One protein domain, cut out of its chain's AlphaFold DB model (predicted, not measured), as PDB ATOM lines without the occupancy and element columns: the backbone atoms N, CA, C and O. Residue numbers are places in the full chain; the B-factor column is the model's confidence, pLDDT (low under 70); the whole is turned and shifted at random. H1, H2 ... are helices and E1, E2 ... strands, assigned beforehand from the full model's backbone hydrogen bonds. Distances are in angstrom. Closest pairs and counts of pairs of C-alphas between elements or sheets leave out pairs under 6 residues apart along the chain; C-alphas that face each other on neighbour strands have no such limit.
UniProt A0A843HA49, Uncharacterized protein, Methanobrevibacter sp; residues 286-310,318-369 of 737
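What this domain is: This is residues 286 to 310 and 318 to 369 of the 737 residues of an uncharacterized protein of Methanobrevibacter sp (UniProt A0A843HA49). A hairpin of two strands, E1 and the long E2, meets two helices near the beginning of E2: the first residue of H1 and the last residue of H2 both come close there, and the helices are steeply tilted to each other. A third strand, E3, lies near E2 but pairs with no named strand, and the loop of the hairpin and the end of E3 reach opposite ends of this flat shape. The printed part has 77 residues, with two named helices and three named strands in the order E1, E2, H1, H2, E3; the sheet, in the order E1 - E2, is antiparallel and the class is mixed, helices and strands. The whole is only just loose, close to compact, with a radius of gyration of the C-alphas of 13.9 A and spans of 42 by 36 by 18 A.

How they stand to each other: E1, residues 286 to 288, and E2, residues 299 to 306, form a hairpin, antiparallel at 136 degrees. N 286 and O 301 are 2.8 A apart and N 301 and O 286 are 2.9 A apart, both within hydrogen-bond range. Residues 302 to 303 of E2 also pair with residues 320 to 321, antiparallel. H1, residues 323 to 332, comes closest to E2 with the C-alphas of Asp 301 and Val 323, 7.0 A apart. H2, residues 341 to 352, comes closest to E2 with the C-alphas of Pro 300 and Ile 352, 6.1 A apart. H1 and H2 touch, H2 with residues 344 to 348 alone; the closest C-alphas, those of Ser 324 and Ile 344, are 6.4 A apart. Their lines stand at a steep tilt of 55 degrees, opposite ways. In both helices every O i to N i+4 pair is within hydrogen-bond range. E3, residues 363 to 368, and E2 are near each other, with 8 pairs of C-alphas within 10 A. E3 is apart from E1, H1 and H2, and E1 is apart from H1.

Where its parts are: E1 begins with C-alpha 286 at (11.830, -17.701, -16.913) and is 6.2 A long from first to last C-alpha. E2 is 21.9 A long and ends with C-alpha 306 at (5.612, -7.499, -25.321). H1 is 14.3 A long and H2 16.3 A. E3 is 16.7 A long and ends with C-alpha 368 at (-6.292, -10.614, -31.560).

The domain as a whole: The two C-alphas farthest apart are those of Lys 294 and Pro 368, 42.2 A. Residues 311 to 317 are not printed, and C-alphas 310 and 318 are 16.3 A apart across this cut. The links E1 to E2, H1 to H2 and H2 to E3 are short. The mean pLDDT of the printed part is 70.5, with 30 residues under 70, among them residues 288 to 299 and 304 to 310.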
ATOM      1  N   TYR A 286      11.440 -18.146 -18.243       78.12
ATOM      2  CA  TYR A 286      11.830 -17.701 -16.913       78.12
ATOM      3  C   TYR A 286      12.019 -18.915 -16.014       78.12
ATOM      4  O   TYR A 286      11.189 -19.823 -15.985       78.12
ATOM      5  N   GLN A 287      13.113 -18.932 -15.262       74.19
ATOM      6  CA  GLN A 287      13.300 -19.911 -14.202       74.19
ATOM      7  C   GLN A 287      12.640 -19.389 -12.928       74.19
ATOM      8  O   GLN A 287      13.062 -18.369 -12.381       74.19
ATOM      9  N   GLN A 288      11.603 -20.080 -12.458       64.38
ATOM     10  CA  GLN A 288      10.986 -19.787 -11.168       64.38
ATOM     11  C   GLN A 288      11.505 -20.749 -10.097       64.38
ATOM     12  O   GLN A 288      11.714 -21.938 -10.344       64.38
ATOM     13  N   THR A 289      11.697 -20.231  -8.884       59.94
ATOM     14  CA  THR A 289      11.934 -21.029  -7.675       59.94
ATOM     15  C   THR A 289      10.622 -21.131  -6.904       59.94
ATOM     16  O   THR A 289      10.410 -20.424  -5.921       59.94
ATOM     17  N   LEU A 290       9.688 -21.945  -7.397       53.34
ATOM     18  CA  LEU A 290       8.319 -22.004  -6.869       53.34
ATOM     19  C   LEU A 290       8.173 -22.810  -5.566       53.34
ATOM     20  O   LEU A 290       7.086 -22.855  -4.995       53.34
ATOM     21  N   THR A 291       9.238 -23.412  -5.039       48.56
ATOM     22  CA  THR A 291       9.170 -24.197  -3.799       48.56
ATOM     23  C   THR A 291       9.947 -23.531  -2.670       48.56
ATOM     24  O   THR A 291      11.157 -23.680  -2.537       48.56
ATOM     25  N   GLY A 292       9.220 -22.831  -1.797       45.12
ATOM     26  CA  GLY A 292       9.712 -22.312  -0.515       45.12
ATOM     27  C   GLY A 292      10.039 -23.385   0.537       45.12
ATOM     28  O   GLY A 292      10.036 -23.082   1.726       45.12
ATOM     29  N   GLU A 293      10.331 -24.628   0.146       46.69
ATOM     30  CA  GLU A 293      10.669 -25.713   1.070       46.69
ATOM     31  C   GLU A 293      11.857 -26.539   0.557       46.69
ATOM     32  O   GLU A 293      11.742 -27.232  -0.443       46.69
ATOM     33  N   LYS A 294      12.979 -26.460   1.293       48.94
ATOM     34  CA  LYS A 294      14.168 -27.348   1.393       48.94
ATOM     35  C   LYS A 294      14.891 -27.863   0.129       48.94
ATOM     36  O   LYS A 294      16.061 -28.214   0.265       48.94
ATOM     37  N   GLU A 295      14.300 -27.848  -1.060       52.72
ATOM     38  CA  GLU A 295      14.916 -28.262  -2.323       52.72
ATOM     39  C   GLU A 295      14.758 -27.164  -3.388       52.72
ATOM     40  O   GLU A 295      13.653 -26.737  -3.726       52.72
ATOM     41  N   TYR A 296      15.891 -26.691  -3.916       55.97
ATOM     42  CA  TYR A 296      15.942 -25.727  -5.017       55.97
ATOM     43  C   TYR A 296      15.659 -26.449  -6.339       55.97
ATOM     44  O   TYR A 296      16.583 -26.864  -7.039       55.97
ATOM     45  N   ILE A 297      14.381 -26.628  -6.669       61.66
ATOM     46  CA  ILE A 297      13.965 -27.158  -7.968       61.66
ATOM     47  C   ILE A 297      13.636 -25.969  -8.871       61.66
ATOM     48  O   ILE A 297      12.701 -25.216  -8.608       61.66
ATOM     49  N   LEU A 298      14.430 -25.785  -9.927       65.06
ATOM     50  CA  LEU A 298      14.159 -24.791 -10.965       65.06
ATOM     51  C   LEU A 298      13.070 -25.334 -11.894       65.06
ATOM     52  O   LEU A 298      13.219 -26.429 -12.438       65.06
ATOM     53  N   THR A 299      12.003 -24.568 -12.106       68.31
ATOM     54  CA  THR A 299      10.971 -24.876 -13.105       68.31
ATOM     55  C   THR A 299      11.013 -23.839 -14.230       68.31
ATOM     56  O   THR A 299      10.913 -22.642 -13.947       68.31
ATOM     57  N   PRO A 300      11.217 -24.251 -15.499       74.31
ATOM     58  CA  PRO A 300      11.234 -23.334 -16.627       74.31
ATOM     59  C   PRO A 300       9.801 -23.069 -17.101       74.31
ATOM     60  O   PRO A 300       9.155 -23.959 -17.657       74.31
ATOM     61  N   ASP A 301       9.345 -21.836 -16.928       74.19
ATOM     62  CA  ASP A 301       8.035 -21.373 -17.379       74.19
ATOM     63  C   ASP A 301       8.186 -20.406 -18.552       74.19
ATOM     64  O   ASP A 301       9.094 -19.575 -18.564       74.19
ATOM     65  N   LEU A 302       7.307 -20.491 -19.552       73.88
ATOM     66  CA  LEU A 302       7.291 -19.537 -20.658       73.88
ATOM     67  C   LEU A 302       6.328 -18.398 -20.344       73.88
ATOM     68  O   LEU A 302       5.125 -18.608 -20.206       73.88
ATOM     69  N   VAL A 303       6.860 -17.185 -20.270       71.62
ATOM     70  CA  VAL A 303       6.107 -15.968 -19.967       71.62
ATOM     71  C   VAL A 303       6.000 -15.135 -21.240       71.62
ATOM     72  O   VAL A 303       6.966 -15.004 -21.997       71.62
ATOM     73  N   ALA A 304       4.811 -14.594 -21.510       68.00
ATOM     74  CA  ALA A 304       4.632 -13.647 -22.608       68.00
ATOM     75  C   ALA A 304       5.444 -12.371 -22.339       68.00
ATOM     76  O   ALA A 304       5.536 -11.925 -21.206       68.00
ATOM     77  N   VAL A 305       6.036 -11.775 -23.367       65.56
ATOM     78  CA  VAL A 305       6.789 -10.520 -23.293       65.56
ATOM     79  C   VAL A 305       6.371  -9.661 -24.478       65.56
ATOM     80  O   VAL A 305       6.406 -10.118 -25.620       65.56
ATOM     81  N   SER A 306       5.967  -8.415 -24.233       65.88
ATOM     82  CA  SER A 306       5.612  -7.499 -25.321       65.88
ATOM     83  C   SER A 306       6.839  -7.187 -26.181       65.88
ATOM     84  O   SER A 306       7.898  -6.823 -25.659       65.88
ATOM     85  N   VAL A 307       6.675  -7.281 -27.504       61.03
ATOM     86  CA  VAL A 307       7.727  -6.995 -28.500       61.03
ATOM     87  C   VAL A 307       8.207  -5.536 -28.440       61.03
ATOM     88  O   VAL A 307       9.316  -5.243 -28.894       61.03
ATOM     89  N   ASP A 308       7.417  -4.639 -27.839       54.72
ATOM     90  CA  ASP A 308       7.679  -3.197 -27.791       54.72
ATOM     91  C   ASP A 308       8.336  -2.713 -26.478       54.72
ATOM     92  O   ASP A 308       8.781  -1.567 -26.366       54.72
ATOM     93  N   SER A 309       8.446  -3.583 -25.470       51.31
ATOM     94  CA  SER A 309       8.917  -3.188 -24.138       51.31
ATOM     95  C   SER A 309      10.446  -3.018 -24.069       51.31
ATOM     96  O   SER A 309      11.213  -3.969 -23.949       51.31
ATOM     97  N   GLN A 310      10.903  -1.762 -24.102       40.62
ATOM     98  CA  GLN A 310      12.258  -1.367 -23.672       40.62
ATOM     99  C   GLN A 310      12.416  -1.433 -22.138       40.62
ATOM    100  O   GLN A 310      13.536  -1.505 -21.643       40.62
ATOM    101  N   LEU A 318       2.234 -11.753 -16.378       53.03
ATOM    102  CA  LEU A 318       1.876 -12.350 -17.657       53.03
ATOM    103  C   LEU A 318       1.678 -13.862 -17.445       53.03
ATOM    104  O   LEU A 318       2.447 -14.481 -16.706       53.03
ATOM    105  N   PRO A 319       0.634 -14.475 -18.035       59.81
ATOM    106  CA  PRO A 319       0.288 -15.867 -17.769       59.81
ATOM    107  C   PRO A 319       1.442 -16.792 -18.172       59.81
ATOM    108  O   PRO A 319       1.872 -16.797 -19.327       59.81
ATOM    109  N   ALA A 320       1.945 -17.552 -17.199       64.94
ATOM    110  CA  ALA A 320       2.986 -18.550 -17.392       64.94
ATOM    111  C   ALA A 320       2.404 -19.806 -18.063       64.94
ATOM    112  O   ALA A 320       1.387 -20.344 -17.621       64.94
ATOM    113  N   GLU A 321       3.055 -20.282 -19.122       72.38
ATOM    114  CA  GLU A 321       2.700 -21.512 -19.831       72.38
ATOM    115  C   GLU A 321       3.806 -22.563 -19.688       72.38
ATOM    116  O   GLU A 321       5.000 -22.258 -19.725       72.38
ATOM    117  N   SER A 322       3.410 -23.832 -19.559       77.56
ATOM    118  CA  SER A 322       4.360 -24.940 -19.463       77.56
ATOM    119  C   SER A 322       4.948 -25.313 -20.828       77.56
ATOM    120  O   SER A 322       4.305 -25.163 -21.871       77.56
ATOM    121  N   VAL A 323       6.146 -25.908 -20.817       77.62
ATOM    122  CA  VAL A 323       6.826 -26.430 -22.021       77.62
ATOM    123  C   VAL A 323       5.927 -27.387 -22.819       77.62
ATOM    124  O   VAL A 323       5.929 -27.363 -24.047       77.62
ATOM    125  N   SER A 324       5.115 -28.200 -22.134       77.62
ATOM    126  CA  SER A 324       4.174 -29.133 -22.771       77.62
ATOM    127  C   SER A 324       3.076 -28.409 -23.562       77.62
ATOM    128  O   SER A 324       2.787 -28.779 -24.701       77.62
ATOM    129  N   SER A 325       2.506 -27.338 -22.994       76.56
ATOM    130  CA  SER A 325       1.459 -26.548 -23.654       76.56
ATOM    131  C   SER A 325       1.979 -25.866 -24.919       76.56
ATOM    132  O   SER A 325       1.356 -25.958 -25.976       76.56
ATOM    133  N   ILE A 326       3.168 -25.263 -24.839       78.56
ATOM    134  CA  ILE A 326       3.805 -24.606 -25.983       78.56
ATOM    135  C   ILE A 326       4.173 -25.622 -27.069       78.56
ATOM    136  O   ILE A 326       3.939 -25.359 -28.246       78.56
ATOM    137  N   ASN A 327       4.671 -26.809 -26.701       80.56
ATOM    138  CA  ASN A 327       4.977 -27.857 -27.679       80.56
ATOM    139  C   ASN A 327       3.719 -28.309 -28.444       80.56
ATOM    140  O   ASN A 327       3.757 -28.476 -29.662       80.56
ATOM    141  N   ALA A 328       2.577 -28.433 -27.760       77.06
ATOM    142  CA  ALA A 328       1.298 -28.738 -28.405       77.06
ATOM    143  C   ALA A 328       0.828 -27.618 -29.358       77.06
ATOM    144  O   ALA A 328       0.289 -27.903 -30.431       77.06
ATOM    145  N   GLN A 329       1.053 -26.348 -28.998       74.19
ATOM    146  CA  GLN A 329       0.727 -25.200 -29.853       74.19
ATOM    147  C   GLN A 329       1.622 -25.124 -31.096       74.19
ATOM    148  O   GLN A 329       1.113 -24.856 -32.181       74.19
ATOM    149  N   LEU A 330       2.921 -25.407 -30.968       76.12
ATOM    150  CA  LEU A 330       3.860 -25.440 -32.098       76.12
ATOM    151  C   LEU A 330       3.494 -26.538 -33.107       76.12
ATOM    152  O   LEU A 330       3.439 -26.288 -34.307       76.12
ATOM    153  N   VAL A 331       3.132 -27.728 -32.620       77.88
ATOM    154  CA  VAL A 331       2.637 -28.823 -33.473       77.88
ATOM    155  C   VAL A 331       1.336 -28.430 -34.172       77.88
ATOM    156  O   VAL A 331       1.169 -28.675 -35.364       77.88
ATOM    157  N   SER A 332       0.430 -27.753 -33.459       71.12
ATOM    158  CA  SER A 332      -0.809 -27.220 -34.046       71.12
ATOM    159  C   SER A 332      -0.550 -26.118 -35.083       71.12
ATOM    160  O   SER A 332      -1.350 -25.941 -35.997       71.12
ATOM    161  N   ALA A 333       0.562 -25.388 -34.963       67.19
ATOM    162  CA  ALA A 333       1.009 -24.388 -35.930       67.19
ATOM    163  C   ALA A 333       1.711 -24.998 -37.162       67.19
ATOM    164  O   ALA A 333       2.038 -24.262 -38.090       67.19
ATOM    165  N   GLY A 334       1.895 -26.323 -37.197       68.62
ATOM    166  CA  GLY A 334       2.493 -27.044 -38.320       68.62
ATOM    167  C   GLY A 334       3.998 -27.292 -38.202       68.62
ATOM    168  O   GLY A 334       4.598 -27.734 -39.180       68.62
ATOM    169  N   ASP A 335       4.614 -27.042 -37.038       71.31
ATOM    170  CA  ASP A 335       6.017 -27.399 -36.816       71.31
ATOM    171  C   ASP A 335       6.177 -28.925 -36.651       71.31
ATOM    172  O   ASP A 335       5.466 -29.567 -35.872       71.31
ATOM    173  N   GLU A 336       7.159 -29.514 -37.340       68.12
ATOM    174  CA  GLU A 336       7.503 -30.944 -37.252       68.12
ATOM    175  C   GLU A 336       8.282 -31.266 -35.959       68.12
ATOM    176  O   GLU A 336       9.457 -31.641 -35.985       68.12
ATOM    177  N   ILE A 337       7.647 -31.094 -34.796       69.38
ATOM    178  CA  ILE A 337       8.256 -31.376 -33.486       69.38
ATOM    179  C   ILE A 337       7.788 -32.732 -32.950       69.38
ATOM    180  O   ILE A 337       6.641 -33.145 -33.119       69.38
ATOM    181  N   LEU A 338       8.687 -33.438 -32.258       70.44
ATOM    182  CA  LEU A 338       8.360 -34.675 -31.557       70.44
ATOM    183  C   LEU A 338       7.460 -34.385 -30.344       70.44
ATOM    184  O   LEU A 338       7.826 -33.643 -29.430       70.44
ATOM    185  N   THR A 339       6.295 -35.028 -30.303       69.44
ATOM    186  CA  THR A 339       5.303 -34.916 -29.217       69.44
ATOM    187  C   THR A 339       5.487 -35.940 -28.100       69.44
ATOM    188  O   THR A 339       4.695 -35.968 -27.158       69.44
ATOM    189  N   SER A 340       6.506 -36.803 -28.173       77.31
ATOM    190  CA  SER A 340       6.716 -37.829 -27.151       77.31
ATOM    191  C   SER A 340       7.020 -37.199 -25.788       77.31
ATOM    192  O   SER A 340       7.782 -36.235 -25.678       77.31
ATOM    193  N   GLN A 341       6.457 -37.772 -24.719       76.06
ATOM    194  CA  GLN A 341       6.689 -37.286 -23.356       76.06
ATOM    195  C   GLN A 341       8.181 -37.317 -22.982       76.06
ATOM    196  O   GLN A 341       8.662 -36.445 -22.263       76.06
ATOM    197  N   GLU A 342       8.935 -38.278 -23.520       79.75
ATOM    198  CA  GLU A 342      10.391 -38.353 -23.373       79.75
ATOM    199  C   GLU A 342      11.099 -37.129 -23.964       79.75
ATOM    200  O   GLU A 342      12.015 -36.589 -23.343       79.75
ATOM    201  N   HIS A 343      10.655 -36.651 -25.132       79.31
ATOM    202  CA  HIS A 343      11.210 -35.457 -25.760       79.31
ATOM    203  C   HIS A 343      10.909 -34.205 -24.934       79.31
ATOM    204  O   HIS A 343      11.821 -33.431 -24.648       79.31
ATOM    205  N   ILE A 344       9.663 -34.043 -24.478       81.50
ATOM    206  CA  ILE A 344       9.259 -32.923 -23.614       81.50
ATOM    207  C   ILE A 344      10.089 -32.923 -22.326       81.50
ATOM    208  O   ILE A 344      10.642 -31.893 -21.948       81.50
ATOM    209  N   ASN A 345      10.260 -34.082 -21.686       82.50
ATOM    210  CA  ASN A 345      11.075 -34.211 -20.477       82.50
ATOM    211  C   ASN A 345      12.553 -33.878 -20.738       82.50
ATOM    212  O   ASN A 345      13.191 -33.221 -19.914       82.50
ATOM    213  N   ALA A 346      13.100 -34.278 -21.890       83.81
ATOM    214  CA  ALA A 346      14.469 -33.951 -22.281       83.81
ATOM    215  C   ALA A 346      14.661 -32.447 -22.550       83.81
ATOM    216  O   ALA A 346      15.678 -31.880 -22.146       83.81
ATOM    217  N   VAL A 347      13.695 -31.788 -23.199       82.50
ATOM    218  CA  VAL A 347      13.706 -30.334 -23.437       82.50
ATOM    219  C   VAL A 347      13.608 -29.578 -22.115       82.50
ATOM    220  O   VAL A 347      14.450 -28.725 -21.841       82.50
ATOM    221  N   THR A 348      12.655 -29.943 -21.255       83.50
ATOM    222  CA  THR A 348      12.496 -29.355 -19.918       83.50
ATOM    223  C   THR A 348      13.772 -29.514 -19.092       83.50
ATOM    224  O   THR A 348      14.259 -28.538 -18.533       83.50
ATOM    225  N   SER A 349      14.391 -30.700 -19.096       80.88
ATOM    226  CA  SER A 349      15.653 -30.945 -18.379       80.88
ATOM    227  C   SER A 349      16.799 -30.059 -18.885       80.88
ATOM    228  O   SER A 349      17.592 -29.554 -18.092       80.88
ATOM    229  N   LYS A 350      16.879 -29.820 -20.201       83.56
ATOM    230  CA  LYS A 350      17.876 -28.907 -20.782       83.56
ATOM    231  C   LYS A 350      17.626 -27.453 -20.387       83.56
ATOM    232  O   LYS A 350      18.587 -26.749 -20.095       83.56
ATOM    233  N   LEU A 351      16.368 -27.014 -20.341       82.12
ATOM    234  CA  LEU A 351      16.009 -25.659 -19.913       82.12
ATOM    235  C   LEU A 351      16.319 -25.442 -18.426       82.12
ATOM    236  O   LEU A 351      16.878 -24.405 -18.072       82.12
ATOM    237  N   ILE A 352      16.067 -26.450 -17.585       80.69
ATOM    238  CA  ILE A 352      16.456 -26.465 -16.165       80.69
ATOM    239  C   ILE A 352      17.974 -26.326 -16.001       80.69
ATOM    240  O   ILE A 352      18.432 -25.603 -15.126       80.69
ATOM    241  N   SER A 353      18.770 -26.986 -16.848       78.12
ATOM    242  CA  SER A 353      20.239 -26.932 -16.748       78.12
ATOM    243  C   SER A 353      20.872 -25.605 -17.183       78.12
ATOM    244  O   SER A 353      22.092 -25.459 -17.102       78.12
ATOM    245  N   THR A 354      20.086 -24.647 -17.680       78.31
ATOM    246  CA  THR A 354      20.631 -23.350 -18.092       78.31
ATOM    247  C   THR A 354      20.974 -22.487 -16.877       78.31
ATOM    248  O   THR A 354      20.283 -22.504 -15.867       78.31
ATOM    249  N   THR A 355      22.054 -21.711 -16.977       75.44
ATOM    250  CA  THR A 355      22.511 -20.794 -15.916       75.44
ATOM    251  C   THR A 355      21.829 -19.424 -15.961       75.44
ATOM    252  O   THR A 355      22.170 -18.542 -15.176       75.44
ATOM    253  N   LEU A 356      20.917 -19.212 -16.912       74.75
ATOM    254  CA  LEU A 356      20.251 -17.936 -17.146       74.75
ATOM    255  C   LEU A 356      18.852 -17.964 -16.530       74.75
ATOM    256  O   LEU A 356      18.032 -18.798 -16.898       74.75
ATOM    257  N   ASN A 357      18.556 -16.984 -15.674       74.62
ATOM    258  CA  ASN A 357      17.219 -16.818 -15.093       74.62
ATOM    259  C   ASN A 357      16.161 -16.487 -16.155       74.62
ATOM    260  O   ASN A 357      14.992 -16.816 -15.988       74.62
ATOM    261  N   THR A 358      16.579 -15.822 -17.237       75.75
ATOM    262  CA  THR A 358      15.733 -15.470 -18.380       75.75
ATOM    263  C   THR A 358      16.411 -15.898 -19.670       75.75
ATOM    264  O   THR A 358      17.538 -15.470 -19.940       75.75
ATOM    265  N   TYR A 359      15.727 -16.687 -20.488       80.25
ATOM    266  CA  TYR A 359      16.224 -17.138 -21.780       80.25
ATOM    267  C   TYR A 359      15.274 -16.683 -22.897       80.25
ATOM    268  O   TYR A 359      14.142 -17.174 -22.969       80.25
ATOM    269  N   PRO A 360      15.701 -15.743 -23.765       76.50
ATOM    270  CA  PRO A 360      14.856 -15.256 -24.842       76.50
ATOM    271  C   PRO A 360      14.668 -16.337 -25.902       76.50
ATOM    272  O   PRO A 360      15.635 -16.986 -26.318       76.50
ATOM    273  N   THR A 361      13.436 -16.523 -26.368       78.75
ATOM    274  CA  THR A 361      13.156 -17.482 -27.445       78.75
ATOM    275  C   THR A 361      12.787 -16.776 -28.745       78.75
ATOM    276  O   THR A 361      12.581 -15.567 -28.800       78.75
ATOM    277  N   LYS A 362      12.722 -17.550 -29.831       78.75
ATOM    278  CA  LYS A 362      12.234 -17.087 -31.137       78.75
ATOM    279  C   LYS A 362      10.785 -17.504 -31.389       78.75
ATOM    280  O   LYS A 362      10.387 -17.667 -32.539       78.75
ATOM    281  N   ILE A 363      10.029 -17.733 -30.318       79.69
ATOM    282  CA  ILE A 363       8.612 -18.070 -30.376       79.69
ATOM    283  C   ILE A 363       7.833 -16.769 -30.211       79.69
ATOM    284  O   ILE A 363       7.921 -16.112 -29.171       79.69
ATOM    285  N   LEU A 364       7.086 -16.396 -31.247       80.19
ATOM    286  CA  LEU A 364       6.190 -15.246 -31.235       80.19
ATOM    287  C   LEU A 364       4.746 -15.733 -31.241       80.19
ATOM    288  O   LEU A 364       4.362 -16.569 -32.054       80.19
ATOM    289  N   GLN A 365       3.944 -15.182 -30.344       78.00
ATOM    290  CA  GLN A 365       2.517 -15.419 -30.257       78.00
ATOM    291  C   GLN A 365       1.762 -14.236 -30.846       78.00
ATOM    292  O   GLN A 365       1.936 -13.104 -30.399       78.00
ATOM    293  N   LEU A 366       0.927 -14.519 -31.844       76.25
ATOM    294  CA  LEU A 366      -0.037 -13.565 -32.384       76.25
ATOM    295  C   LEU A 366      -1.370 -13.769 -31.672       76.25
ATOM    296  O   LEU A 366      -1.863 -14.901 -31.596       76.25
ATOM    297  N   SER A 367      -1.941 -12.681 -31.166       69.00
ATOM    298  CA  SER A 367      -3.242 -12.694 -30.507       69.00
ATOM    299  C   SER A 367      -4.104 -11.518 -30.968       69.00
ATOM    300  O   SER A 367      -3.599 -10.402 -31.080       69.00
ATOM    301  N   PRO A 368      -5.396 -11.725 -31.276       62.28
ATOM    302  CA  PRO A 368      -6.292 -10.614 -31.560       62.28
ATOM    303  C   PRO A 368      -6.428  -9.747 -30.304       62.28
ATOM    304  O   PRO A 368      -6.764 -10.229 -29.218       62.28
ATOM    305  N   GLN A 369      -6.148  -8.462 -30.462       53.75
ATOM    306  CA  GLN A 369      -6.309  -7.444 -29.442       53.75
ATOM    307  C   GLN A 369      -7.756  -6.933 -29.494       53.75
ATOM    308  O   GLN A 369      -8.245  -6.531 -30.548       53.75
TER     309      GLN A 369